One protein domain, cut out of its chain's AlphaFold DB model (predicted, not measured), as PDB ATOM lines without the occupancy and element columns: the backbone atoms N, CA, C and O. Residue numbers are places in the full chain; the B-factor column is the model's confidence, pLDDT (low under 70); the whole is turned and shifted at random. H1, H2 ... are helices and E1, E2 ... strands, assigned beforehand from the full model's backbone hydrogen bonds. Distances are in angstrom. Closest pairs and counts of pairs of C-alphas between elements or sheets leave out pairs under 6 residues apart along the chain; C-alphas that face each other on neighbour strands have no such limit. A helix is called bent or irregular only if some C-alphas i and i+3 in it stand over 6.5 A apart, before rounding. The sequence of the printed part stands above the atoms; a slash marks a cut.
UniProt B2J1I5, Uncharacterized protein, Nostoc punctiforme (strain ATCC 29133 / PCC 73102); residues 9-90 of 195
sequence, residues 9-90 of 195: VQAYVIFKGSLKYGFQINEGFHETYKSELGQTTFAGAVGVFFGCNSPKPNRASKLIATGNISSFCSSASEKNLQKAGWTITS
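AT A GLANCE: This is residues 9 to 90 of the 195 residues of an uncharacterized protein of Nostoc punctiforme (strain ATCC 29133 / PCC 73102) (UniProt B2J1I5). Two small sheets, a strongly twisted one of four strands and one of three, meet near Val 13 and Phe 72, and H1 packs on both. H2 packs on the three-stranded sheet, on the same face as H1, and the E5-E6 hairpin reaches to one end of the elongated outline. The printed part has 82 residues, with the elements E1 E2 H1 E3 E4 E5 E6 H2 E7, class mixed; the sheets are E3 E1 E2 E4, mixed, and E6 E5 E7, antiparallel. It is compact, radius of gyration of the C-alphas 12.1 A, spanning 37 by 24 by 21 A.

HOW THE PARTS SIT: E1 (residues 9 to 15) and E2 (19 to 26) form a hairpin, with N 11 and O 23 2.9 A apart. H1 (27 to 37) is on this sheet in two layers, helix on one face, at a height of 8.8 A, over E1 and E3 (39 to 41). N 40 and O 12 of E3 and E1 are 2.8 A apart. E4 (48 to 50) is parallel to E2, N 22 and O 49 2.8 A apart. E5 (59 to 64) and E6 (67 to 72) form a hairpin, N 62 and O 69 2.9 A apart. H2 (78 to 83) is over E7 (87 to 89), and N 61 and O 87 of E5 and E7 are 2.8 A apart. E2, H1, E3 and E6, H2, E7 are split strand-helix-strand units, another strand between their strands, with right-handed crossovers. H1 and H2 touch, Glu 36 and Leu 81 having the closest C-alphas at 7.0 A, about perpendicular at 89 degrees. Every O i to N i+4 pair is within hydrogen-bond range in H2, and 5 of 7 in H1.

IN THESE COORDINATES: E1 begins at C-alpha 9 (-4.611, -12.907, -5.126) and is 19.4 A long; E2 is 22.0 A, E5 16.1 A and E6 17.4 A. H1, 13.9 A, is irregular, C-alphas 32 and 35 being 7.9 A apart. E7 ends at C-alpha 89 (-3.761, -23.115, -25.570).

THE WHOLE: The farthest C-alphas, of Val 46 and Ala 65, are 37.8 A apart. The printed part has no cut, no link is long, and no printed residue is under 70 in pLDDT.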
ATOM      1  N   VAL A   9      -4.121 -11.829  -5.987       96.00
ATOM      2  CA  VAL A   9      -4.611 -12.907  -5.126       96.00
ATOM      3  C   VAL A   9      -4.018 -14.232  -5.582       96.00
ATOM      4  O   VAL A   9      -3.649 -14.403  -6.751       96.00
ATOM      5  N   GLN A  10      -3.891 -15.165  -4.645       97.31
ATOM      6  CA  GLN A  10      -3.560 -16.547  -4.959       97.31
ATOM      7  C   GLN A  10      -4.845 -17.286  -5.326       97.31
ATOM      8  O   GLN A  10      -5.854 -17.201  -4.632       97.31
ATOM      9  N   ALA A  11      -4.796 -18.020  -6.427       97.75
ATOM     10  CA  ALA A  11      -5.875 -18.871  -6.893       97.75
ATOM     11  C   ALA A  11      -5.300 -20.217  -7.322       97.75
ATOM     12  O   ALA A  11      -4.092 -20.343  -7.540       97.75
ATOM     13  N   TYR A  12      -6.155 -21.218  -7.467       97.94
ATOM     14  CA  TYR A  12      -5.786 -22.498  -8.046       97.94
ATOM     15  C   TYR A  12      -6.844 -22.997  -9.028       97.94
ATOM     16  O   TYR A  12      -7.990 -22.552  -9.016       97.94
ATOM     17  N   VAL A  13      -6.438 -23.921  -9.894       96.94
ATOM     18  CA  VAL A  13      -7.330 -24.691 -10.769       96.94
ATOM     19  C   VAL A  13      -7.100 -26.175 -10.546       96.94
ATOM     20  O   VAL A  13      -5.974 -26.594 -10.263       96.94
ATOM     21  N   ILE A  14      -8.161 -26.964 -10.706       95.50
ATOM     22  CA  ILE A  14      -8.064 -28.424 -10.746       95.50
ATOM     23  C   ILE A  14      -7.834 -28.856 -12.194       95.50
ATOM     24  O   ILE A  14      -8.559 -28.451 -13.105       95.50
ATOM     25  N   PHE A  15      -6.815 -29.674 -12.420       92.44
ATOM     26  CA  PHE A  15      -6.478 -30.198 -13.739       92.44
ATOM     27  C   PHE A  15      -5.976 -31.637 -13.629       92.44
ATOM     28  O   PHE A  15      -5.577 -32.075 -12.553       92.44
ATOM     29  N   LYS A  16      -6.021 -32.382 -14.743       86.81
ATOM     30  CA  LYS A  16      -5.603 -33.799 -14.796       86.81
ATOM     31  C   LYS A  16      -6.180 -34.637 -13.637       86.81
ATOM     32  O   LYS A  16      -5.450 -35.236 -12.852       86.81
ATOM     33  N   GLY A  17      -7.507 -34.645 -13.519       84.56
ATOM     34  CA  GLY A  17      -8.229 -35.381 -12.476       84.56
ATOM     35  C   GLY A  17      -8.335 -34.593 -11.172       84.56
ATOM     36  O   GLY A  17      -9.382 -34.016 -10.901       84.56
ATOM     37  N   SER A  18      -7.263 -34.555 -10.380       90.69
ATOM     38  CA  SER A  18      -7.296 -34.035  -9.001       90.69
ATOM     39  C   SER A  18      -6.155 -33.078  -8.642       90.69
ATOM     40  O   SER A  18      -6.130 -32.552  -7.526       90.69
ATOM     41  N   LEU A  19      -5.219 -32.810  -9.558       93.38
ATOM     42  CA  LEU A  19      -4.084 -31.935  -9.270       93.38
ATOM     43  C   LEU A  19      -4.534 -30.484  -9.126       93.38
ATOM     44  O   LEU A  19      -5.263 -29.966  -9.971       93.38
ATOM     45  N   LYS A  20      -4.044 -29.803  -8.088       96.12
ATOM     46  CA  LYS A  20      -4.353 -28.395  -7.817       96.12
ATOM     47  C   LYS A  20      -3.147 -27.515  -8.133       96.12
ATOM     48  O   LYS A  20      -2.197 -27.443  -7.355       96.12
ATOM     49  N   TYR A  21      -3.196 -26.813  -9.262       95.62
ATOM     50  CA  TYR A  21      -2.143 -25.873  -9.649       95.62
ATOM     51  C   TYR A  21      -2.476 -24.462  -9.176       95.62
ATOM     52  O   TYR A  21      -3.436 -23.851  -9.649       95.62
ATOM     53  N   GLY A  22      -1.658 -23.948  -8.265       96.75
ATOM     54  CA  GLY A  22      -1.735 -22.606  -7.719       96.75
ATOM     55  C   GLY A  22      -0.945 -21.576  -8.530       96.75
ATOM     56  O   GLY A  22       0.142 -21.840  -9.051       96.75
ATOM     57  N   PHE A  23      -1.474 -20.357  -8.614       96.44
ATOM     58  CA  PHE A  23      -0.848 -19.228  -9.298       96.44
ATOM     59  C   PHE A  23      -1.339 -17.884  -8.746       96.44
ATOM     60  O   PHE A  23      -2.336 -17.806  -8.031       96.44
ATOM     61  N   GLN A  24      -0.623 -16.808  -9.082       96.50
ATOM     62  CA  GLN A  24      -1.043 -15.444  -8.767       96.50
ATOM     63  C   GLN A  24      -1.793 -14.821  -9.942       96.50
ATOM     64  O   GLN A  24      -1.339 -14.874 -11.090       96.50
ATOM     65  N   ILE A  25      -2.909 -14.168  -9.647       95.56
ATOM     66  CA  ILE A  25      -3.780 -13.518 -10.628       95.56
ATOM     67  C   ILE A  25      -4.218 -12.148 -10.104       95.56
ATOM     68  O   ILE A  25      -4.123 -11.880  -8.911       95.56
ATOM     69  N   ASN A  26      -4.604 -11.228 -10.993       95.38
ATOM     70  CA  ASN A  26      -5.209  -9.974 -10.543       95.38
ATOM     71  C   ASN A  26      -6.586 -10.254  -9.924       95.38
ATOM     72  O   ASN A  26      -7.353 -11.016 -10.499       95.38
ATOM     73  N   GLU A  27      -6.867  -9.631  -8.785       95.00
ATOM     74  CA  GLU A  27      -8.094  -9.819  -8.007       95.00
ATOM     75  C   GLU A  27      -9.350  -9.504  -8.817       95.00
ATOM     76  O   GLU A  27     -10.189 -10.379  -8.982       95.00
ATOM     77  N   GLY A  28      -9.430  -8.315  -9.425       94.38
ATOM     78  CA  GLY A  28     -10.579  -7.941 -10.253       94.38
ATOM     79  C   GLY A  28     -10.804  -8.924 -11.403       94.38
ATOM     80  O   GLY A  28     -11.915  -9.400 -11.605       94.38
ATOM     81  N   PHE A  29      -9.731  -9.317 -12.100       95.06
ATOM     82  CA  PHE A  29      -9.820 -10.344 -13.140       95.06
ATOM     83  C   PHE A  29     -10.319 -11.694 -12.596       95.06
ATOM     84  O   PHE A  29     -11.123 -12.364 -13.240       95.06
ATOM     85  N   HIS A  30      -9.823 -12.112 -11.432       96.62
ATOM     86  CA  HIS A  30     -10.227 -13.362 -10.804       96.62
ATOM     87  C   HIS A  30     -11.706 -13.330 -10.437       96.62
ATOM     88  O   HIS A  30     -12.437 -14.211 -10.859       96.62
ATOM     89  N   GLU A  31     -12.175 -12.296  -9.746       96.69
ATOM     90  CA  GLU A  31     -13.581 -12.180  -9.356       96.69
ATOM     91  C   GLU A  31     -14.525 -12.190 -10.563       96.69
ATOM     92  O   GLU A  31     -15.554 -12.861 -10.527       96.69
ATOM     93  N   THR A  32     -14.142 -11.541 -11.667       96.25
ATOM     94  CA  THR A  32     -14.948 -11.534 -12.896       96.25
ATOM     95  C   THR A  32     -15.012 -12.901 -13.586       96.25
ATOM     96  O   THR A  32     -16.082 -13.300 -14.034       96.25
ATOM     97  N   TYR A  33     -13.893 -13.629 -13.696       97.12
ATOM     98  CA  TYR A  33     -13.804 -14.813 -14.567       97.12
ATOM     99  C   TYR A  33     -13.593 -16.147 -13.834       97.12
ATOM    100  O   TYR A  33     -13.528 -17.191 -14.487       97.12
ATOM    101  N   LYS A  34     -13.478 -16.169 -12.497       97.19
ATOM    102  CA  LYS A  34     -13.141 -17.390 -11.737       97.19
ATOM    103  C   LYS A  34     -14.128 -18.526 -11.962       97.19
ATOM    104  O   LYS A  34     -13.689 -19.656 -12.158       97.19
ATOM    105  N   SER A  35     -15.428 -18.227 -12.007       97.44
ATOM    106  CA  SER A  35     -16.468 -19.240 -12.224       97.44
ATOM    107  C   SER A  35     -16.363 -19.866 -13.616       97.44
ATOM    108  O   SER A  35     -16.396 -21.085 -13.750       97.44
ATOM    109  N   GLU A  36     -16.181 -19.047 -14.654       97.25
ATOM    110  CA  GLU A  36     -16.087 -19.520 -16.040       97.25
ATOM    111  C   GLU A  36     -14.802 -20.335 -16.269       97.25
ATOM    112  O   GLU A  36     -14.821 -21.413 -16.864       97.25
ATOM    113  N   LEU A  37     -13.679 -19.858 -15.721       97.56
ATOM    114  CA  LEU A  37     -12.366 -20.494 -15.849       97.56
ATOM    115  C   LEU A  37     -12.178 -21.708 -14.922       97.56
ATOM    116  O   LEU A  37     -11.170 -22.408 -15.044       97.56
ATOM    117  N   GLY A  38     -13.109 -21.964 -13.998       97.81
ATOM    118  CA  GLY A  38     -12.988 -23.021 -12.988       97.81
ATOM    119  C   GLY A  38     -11.835 -22.776 -12.010       97.81
ATOM    120  O   GLY A  38     -11.126 -23.705 -11.626       97.81
ATOM    121  N   GLN A  39     -11.597 -21.512 -11.664       98.19
ATOM    122  CA  GLN A  39     -10.599 -21.108 -10.679       98.19
ATOM    123  C   GLN A  39     -11.232 -21.023  -9.294       98.19
ATOM    124  O   GLN A  39     -12.387 -20.640  -9.139       98.19
ATOM    125  N   THR A  40     -10.444 -21.317  -8.269       98.12
ATOM    126  CA  THR A  40     -10.835 -21.170  -6.867       98.12
ATOM    127  C   THR A  40      -9.826 -20.286  -6.153       98.12
ATOM    128  O   THR A  40      -8.621 -20.425  -6.365       98.12
ATOM    129  N   THR A  41     -10.298 -19.371  -5.310       97.88
ATOM    130  CA  THR A  41      -9.427 -18.555  -4.461       97.88
ATOM    131  C   THR A  41      -8.678 -19.461  -3.486       97.88
ATOM    132  O   THR A  41      -9.256 -20.360  -2.875       97.88
ATOM    133  N   PHE A  42      -7.368 -19.271  -3.362       96.81
ATOM    134  CA  PHE A  42      -6.568 -20.065  -2.445       96.81
ATOM    135  C   PHE A  42      -6.736 -19.547  -1.015       96.81
ATOM    136  O   PHE A  42      -6.346 -18.425  -0.709       96.81
ATOM    137  N   ALA A  43      -7.275 -20.400  -0.148       95.12
ATOM    138  CA  ALA A  43      -7.453 -20.140   1.277       95.12
ATOM    139  C   ALA A  43      -6.838 -21.279   2.113       95.12
ATOM    140  O   ALA A  43      -7.505 -21.883   2.945       95.12
ATOM    141  N   GLY A  44      -5.582 -21.649   1.823       90.69
ATOM    142  CA  GLY A  44      -4.883 -22.720   2.551       90.69
ATOM    143  C   GLY A  44      -5.272 -24.146   2.137       90.69
ATOM    144  O   GLY A  44      -5.049 -25.088   2.889       90.69
ATOM    145  N   ALA A  45      -5.849 -24.327   0.945       91.81
ATOM    146  CA  ALA A  45      -6.258 -25.647   0.469       91.81
ATOM    147  C   ALA A  45      -5.066 -26.625   0.377       91.81
ATOM    148  O   ALA A  45      -4.041 -26.328  -0.239       91.81
ATOM    149  N   VAL A  46      -5.232 -27.826   0.935       90.81
ATOM    150  CA  VAL A  46      -4.210 -28.886   0.906       90.81
ATOM    151  C   VAL A  46      -3.979 -29.383  -0.524       90.81
ATOM    152  O   VAL A  46      -4.925 -29.518  -1.315       90.81
ATOM    153  N   GLY A  47      -2.717 -29.676  -0.847       91.38
ATOM    154  CA  GLY A  47      -2.302 -30.236  -2.138       91.38
ATOM    155  C   GLY A  47      -2.155 -29.219  -3.264       91.38
ATOM    156  O   GLY A  47      -1.961 -29.613  -4.412       91.38
ATOM    157  N   VAL A  48      -2.263 -27.921  -2.966       95.19
ATOM    158  CA  VAL A  48      -2.011 -26.875  -3.958       95.19
ATOM    159  C   VAL A  48      -0.511 -26.682  -4.112       95.19
ATOM    160  O   VAL A  48       0.183 -26.318  -3.164       95.19
ATOM    161  N   PHE A  49      -0.024 -26.885  -5.332       94.62
ATOM    162  CA  PHE A  49       1.364 -26.628  -5.683       94.62
ATOM    163  C   PHE A  49       1.478 -25.432  -6.621       94.62
ATOM    164  O   PHE A  49       0.679 -25.250  -7.536       94.62
ATOM    165  N   PHE A  50       2.502 -24.614  -6.417       95.12
ATOM    166  CA  PHE A  50       2.738 -23.380  -7.147       95.12
ATOM    167  C   PHE A  50       4.011 -23.480  -7.983       95.12
ATOM    168  O   PHE A  50       4.965 -24.176  -7.631       95.12
ATOM    169  N   GLY A  51       4.028 -22.758  -9.104       90.50
ATOM    170  CA  GLY A  51       5.250 -22.498  -9.867       90.50
ATOM    171  C   GLY A  51       5.938 -23.729 -10.460       90.50
ATOM    172  O   GLY A  51       7.108 -23.633 -10.819       90.50
ATOM    173  N   CYS A  52       5.249 -24.869 -10.579       91.44
ATOM    174  CA  CYS A  52       5.860 -26.068 -11.142       91.44
ATOM    175  C   CYS A  52       6.303 -25.844 -12.592       91.44
ATOM    176  O   CYS A  52       5.676 -25.112 -13.359       91.44
ATOM    177  N   ASN A  53       7.359 -26.537 -13.001       89.19
ATOM    178  CA  ASN A  53       7.818 -26.562 -14.384       89.19
ATOM    179  C   ASN A  53       6.903 -27.422 -15.261       89.19
ATOM    180  O   ASN A  53       6.617 -27.039 -16.392       89.19
ATOM    181  N   SER A  54       6.440 -28.557 -14.731       88.88
ATOM    182  CA  SER A  54       5.543 -29.504 -15.401       88.88
ATOM    183  C   SER A  54       4.861 -30.398 -14.356       88.88
ATOM    184  O   SER A  54       5.510 -30.698 -13.351       88.88
ATOM    185  N   PRO A  55       3.608 -30.836 -14.567       89.75
ATOM    186  CA  PRO A  55       2.683 -30.426 -15.622       89.75
ATOM    187  C   PRO A  55       2.017 -29.080 -15.298       89.75
ATOM    188  O   PRO A  55       1.756 -28.780 -14.137       89.75
ATOM    189  N   LYS A  56       1.714 -28.267 -16.316       90.94
ATOM    190  CA  LYS A  56       0.951 -27.018 -16.151       90.94
ATOM    191  C   LYS A  56      -0.453 -27.153 -16.749       90.94
ATOM    192  O   LYS A  56      -0.585 -27.796 -17.794       90.94
ATOM    193  N   PRO A  57      -1.478 -26.521 -16.148       93.25
ATOM    194  CA  PRO A  57      -2.799 -26.431 -16.757       93.25
ATOM    195  C   PRO A  57      -2.759 -25.696 -18.096       93.25
ATOM    196  O   PRO A  57      -1.873 -24.870 -18.354       93.25
ATOM    197  N   ASN A  58      -3.771 -25.950 -18.919       94.31
ATOM    198  CA  ASN A  58      -4.001 -25.176 -20.127       94.31
ATOM    199  C   ASN A  58      -4.333 -23.719 -19.780       94.31
ATOM    200  O   ASN A  58      -4.791 -23.391 -18.679       94.31
ATOM    201  N   ARG A  59      -4.072 -22.826 -20.737       94.88
ATOM    202  CA  ARG A  59      -4.453 -21.418 -20.622       94.88
ATOM    203  C   ARG A  59      -5.582 -21.111 -21.580       94.88
ATOM    204  O   ARG A  59      -5.445 -21.358 -22.777       94.88
ATOM    205  N   ALA A  60      -6.639 -20.511 -21.058       96.81
ATOM    206  CA  ALA A  60      -7.692 -19.913 -21.856       96.81
ATOM    207  C   ALA A  60      -7.325 -18.461 -22.177       96.81
ATOM    208  O   ALA A  60      -6.739 -17.756 -21.346       96.81
ATOM    209  N   SER A  61      -7.657 -18.014 -23.381       97.06
ATOM    210  CA  SER A  61      -7.553 -16.617 -23.794       97.06
ATOM    211  C   SER A  61      -8.764 -16.182 -24.606       97.06
ATOM    212  O   SER A  61      -9.303 -16.990 -25.357       97.06
ATOM    213  N   LYS A  62      -9.172 -14.922 -24.481       95.94
ATOM    214  CA  LYS A  62     -10.309 -14.352 -25.207       95.94
ATOM    215  C   LYS A  62     -10.007 -12.910 -25.588       95.94
ATOM    216  O   LYS A  62      -9.485 -12.143 -24.780       95.94
ATOM    217  N   LEU A  63     -10.337 -12.551 -26.825       95.38
ATOM    218  CA  LEU A  63     -10.271 -11.169 -27.280       95.38
ATOM    219  C   LEU A  63     -11.522 -10.433 -26.793       95.38
ATOM    220  O   LEU A  63     -12.643 -10.878 -27.027       95.38
ATOM    221  N   ILE A  64     -11.319  -9.316 -26.110       92.56
ATOM    222  CA  ILE A  64     -12.357  -8.380 -25.683       92.56
ATOM    223  C   ILE A  64     -12.078  -7.008 -26.304       92.56
ATOM    224  O   ILE A  64     -10.980  -6.760 -26.804       92.56
ATOM    225  N   ALA A  65     -13.050  -6.094 -26.249       91.69
ATOM    226  CA  ALA A  65     -12.921  -4.755 -26.836       91.69
ATOM    227  C   ALA A  65     -11.664  -3.998 -26.354       91.69
ATOM    228  O   ALA A  65     -11.067  -3.235 -27.105       91.69
ATOM    229  N   THR A  66     -11.229  -4.245 -25.116       89.19
ATOM    230  CA  THR A  66     -10.062  -3.599 -24.498       89.19
ATOM    231  C   THR A  66      -8.747  -4.371 -24.673       89.19
ATOM    232  O   THR A  66      -7.730  -3.957 -24.118       89.19
ATOM    233  N   GLY A  67      -8.736  -5.506 -25.384       91.94
ATOM    234  CA  GLY A  67      -7.530  -6.301 -25.649       91.94
ATOM    235  C   GLY A  67      -7.701  -7.805 -25.414       91.94
ATOM    236  O   GLY A  67      -8.806  -8.326 -25.375       91.94
ATOM    237  N   ASN A  68      -6.591  -8.531 -25.272       94.06
ATOM    238  CA  ASN A  68      -6.612  -9.977 -25.030       94.06
ATOM    239  C   ASN A  68      -6.504 -10.283 -23.531       94.06
ATOM    240  O   ASN A  68      -5.552  -9.852 -22.874       94.06
ATOM    241  N   ILE A  69      -7.442 -11.065 -23.004       94.69
ATOM    242  CA  ILE A  69      -7.394 -11.583 -21.637       94.69
ATOM    243  C   ILE A  69      -6.971 -13.047 -21.621       94.69
ATOM    244  O   ILE A  69      -7.307 -13.802 -22.525       94.69
ATOM    245  N   SER A  70      -6.232 -13.476 -20.592       95.50
ATOM    246  CA  SER A  70      -5.823 -14.878 -20.456       95.50
ATOM    247  C   SER A  70      -5.494 -15.281 -19.024       95.50
ATOM    248  O   SER A  70      -4.824 -14.545 -18.299       95.50
ATOM    249  N   SER A  71      -5.857 -16.511 -18.655       96.38
ATOM    250  CA  SER A  71      -5.431 -17.158 -17.411       96.38
ATOM    251  C   SER A  71      -5.412 -18.684 -17.553       96.38
ATOM    252  O   SER A  71      -5.807 -19.227 -18.584       96.38
ATOM    253  N   PHE A  72      -4.930 -19.379 -16.523       96.38
ATOM    254  CA  PHE A  72      -5.091 -20.825 -16.398       96.38
ATOM    255  C   PHE A  72      -6.566 -21.186 -16.183       96.38
ATOM    256  O   PHE A  72      -7.303 -20.438 -15.530       96.38
ATOM    257  N   CYS A  73      -6.981 -22.325 -16.732       96.38
ATOM    258  CA  CYS A  73      -8.333 -22.860 -16.600       96.38
ATOM    259  C   CYS A  73      -8.318 -24.295 -16.068       96.38
ATOM    260  O   CYS A  73      -7.331 -25.020 -16.225       96.38
ATOM    261  N   SER A  74      -9.420 -24.697 -15.437       96.69
ATOM    262  CA  SER A  74      -9.641 -26.090 -15.054       96.69
ATOM    263  C   SER A  74      -9.860 -26.964 -16.289       96.69
ATOM    264  O   SER A  74     -10.448 -26.507 -17.272       96.69
ATOM    265  N   SER A  75      -9.458 -28.238 -16.224       94.19
ATOM    266  CA  SER A  75      -9.718 -29.192 -17.316       94.19
ATOM    267  C   SER A  75     -11.218 -29.414 -17.555       94.19
ATOM    268  O   SER A  75     -11.634 -29.656 -18.684       94.19
ATOM    269  N   ALA A  76     -12.043 -29.293 -16.509       96.31
ATOM    270  CA  ALA A  76     -13.495 -29.434 -16.610       96.31
ATOM    271  C   ALA A  76     -14.156 -28.247 -17.338       96.31
ATOM    272  O   ALA A  76     -15.183 -28.417 -17.993       96.31
ATOM    273  N   SER A  77     -13.553 -27.057 -17.266       96.56
ATOM    274  CA  SER A  77     -14.080 -25.838 -17.889       96.56
ATOM    275  C   SER A  77     -13.749 -25.722 -19.379       96.56
ATOM    276  O   SER A  77     -14.398 -24.946 -20.074       96.56
ATOM    277  N   GLU A  78     -12.772 -26.472 -19.901       95.50
ATOM    278  CA  GLU A  78     -12.231 -26.268 -21.256       95.50
ATOM    279  C   GLU A  78     -13.301 -26.331 -22.355       95.50
ATOM    280  O   GLU A  78     -13.372 -25.432 -23.193       95.50
ATOM    281  N   LYS A  79     -14.185 -27.338 -22.316       96.38
ATOM    282  CA  LYS A  79     -15.266 -27.489 -23.308       96.38
ATOM    283  C   LYS A  79     -16.252 -26.319 -23.276       96.38
ATOM    284  O   LYS A  79     -16.709 -25.867 -24.325       96.38
ATOM    285  N   ASN A  80     -16.588 -25.826 -22.084       97.38
ATOM    286  CA  ASN A  80     -17.520 -24.709 -21.924       97.38
ATOM    287  C   ASN A  80     -16.874 -23.386 -22.346       97.38
ATOM    288  O   ASN A  80     -17.511 -22.586 -23.025       97.38
ATOM    289  N   LEU A  81     -15.593 -23.197 -22.033       97.44
ATOM    290  CA  LEU A  81     -14.813 -22.038 -22.454       97.44
ATOM    291  C   LEU A  81     -14.711 -21.951 -23.982       97.44
ATOM    292  O   LEU A  81     -14.949 -20.886 -24.547       97.44
ATOM    293  N   GLN A  82     -14.438 -23.064 -24.666       96.94
ATOM    294  CA  GLN A  82     -14.423 -23.103 -26.134       96.94
ATOM    295  C   GLN A  82     -15.772 -22.678 -26.731       96.94
ATOM    296  O   GLN A  82     -15.807 -21.839 -27.629       96.94
ATOM    297  N   LYS A  83     -16.889 -23.184 -26.187       97.12
ATOM    298  CA  LYS A  83     -18.246 -22.765 -26.590       97.12
ATOM    299  C   LYS A  83     -18.505 -21.278 -26.325       97.12
ATOM    300  O   LYS A  83     -19.170 -20.627 -27.120       97.12
ATOM    301  N   ALA A  84     -17.952 -20.737 -25.242       96.12
ATOM    302  CA  ALA A  84     -18.038 -19.322 -24.887       96.12
ATOM    303  C   ALA A  84     -17.049 -18.422 -25.665       96.12
ATOM    304  O   ALA A  84     -16.885 -17.241 -25.333       96.12
ATOM    305  N   GLY A  85     -16.384 -18.955 -26.698       96.31
ATOM    306  CA  GLY A  85     -15.491 -18.207 -27.584       96.31
ATOM    307  C   GLY A  85     -14.083 -17.985 -27.029       96.31
ATOM    308  O   GLY A  85     -13.383 -17.084 -27.487       96.31
ATOM    309  N   TRP A  86     -13.658 -18.766 -26.033       97.62
ATOM    310  CA  TRP A  86     -12.273 -18.756 -25.571       97.62
ATOM    311  C   TRP A  86     -11.405 -19.683 -26.418       97.62
ATOM    312  O   TRP A  86     -11.745 -20.838 -26.678       97.62
ATOM    313  N   THR A  87     -10.210 -19.215 -26.749       96.94
ATOM    314  CA  THR A  87      -9.149 -20.039 -27.319       96.94
ATOM    315  C   THR A  87      -8.386 -20.724 -26.192       96.94
ATOM    316  O   THR A  87      -7.811 -20.057 -25.329       96.94
ATOM    317  N   ILE A  88      -8.345 -22.056 -26.205       95.38
ATOM    318  CA  ILE A  88      -7.565 -22.850 -25.251       95.38
ATOM    319  C   ILE A  88      -6.206 -23.179 -25.862       95.38
ATOM    320  O   ILE A  88      -6.117 -23.747 -26.946       95.38
ATOM    321  N   THR A  89      -5.135 -22.827 -25.155       91.31
ATOM    322  CA  THR A  89      -3.761 -23.115 -25.570       91.31
ATOM    323  C   THR A  89      -3.120 -24.152 -24.657       91.31
ATOM    324  O   THR A  89      -2.931 -23.941 -23.455       91.31
ATOM    325  N   SER A  90      -2.729 -25.268 -25.270       75.75
ATOM    326  CA  SER A  90      -1.875 -26.297 -24.680       75.75
ATOM    327  C   SER A  90      -0.410 -25.886 -24.848       75.75
ATOM    328  O   SER A  90       0.263 -26.291 -25.791       75.75
TER     329      SER A  90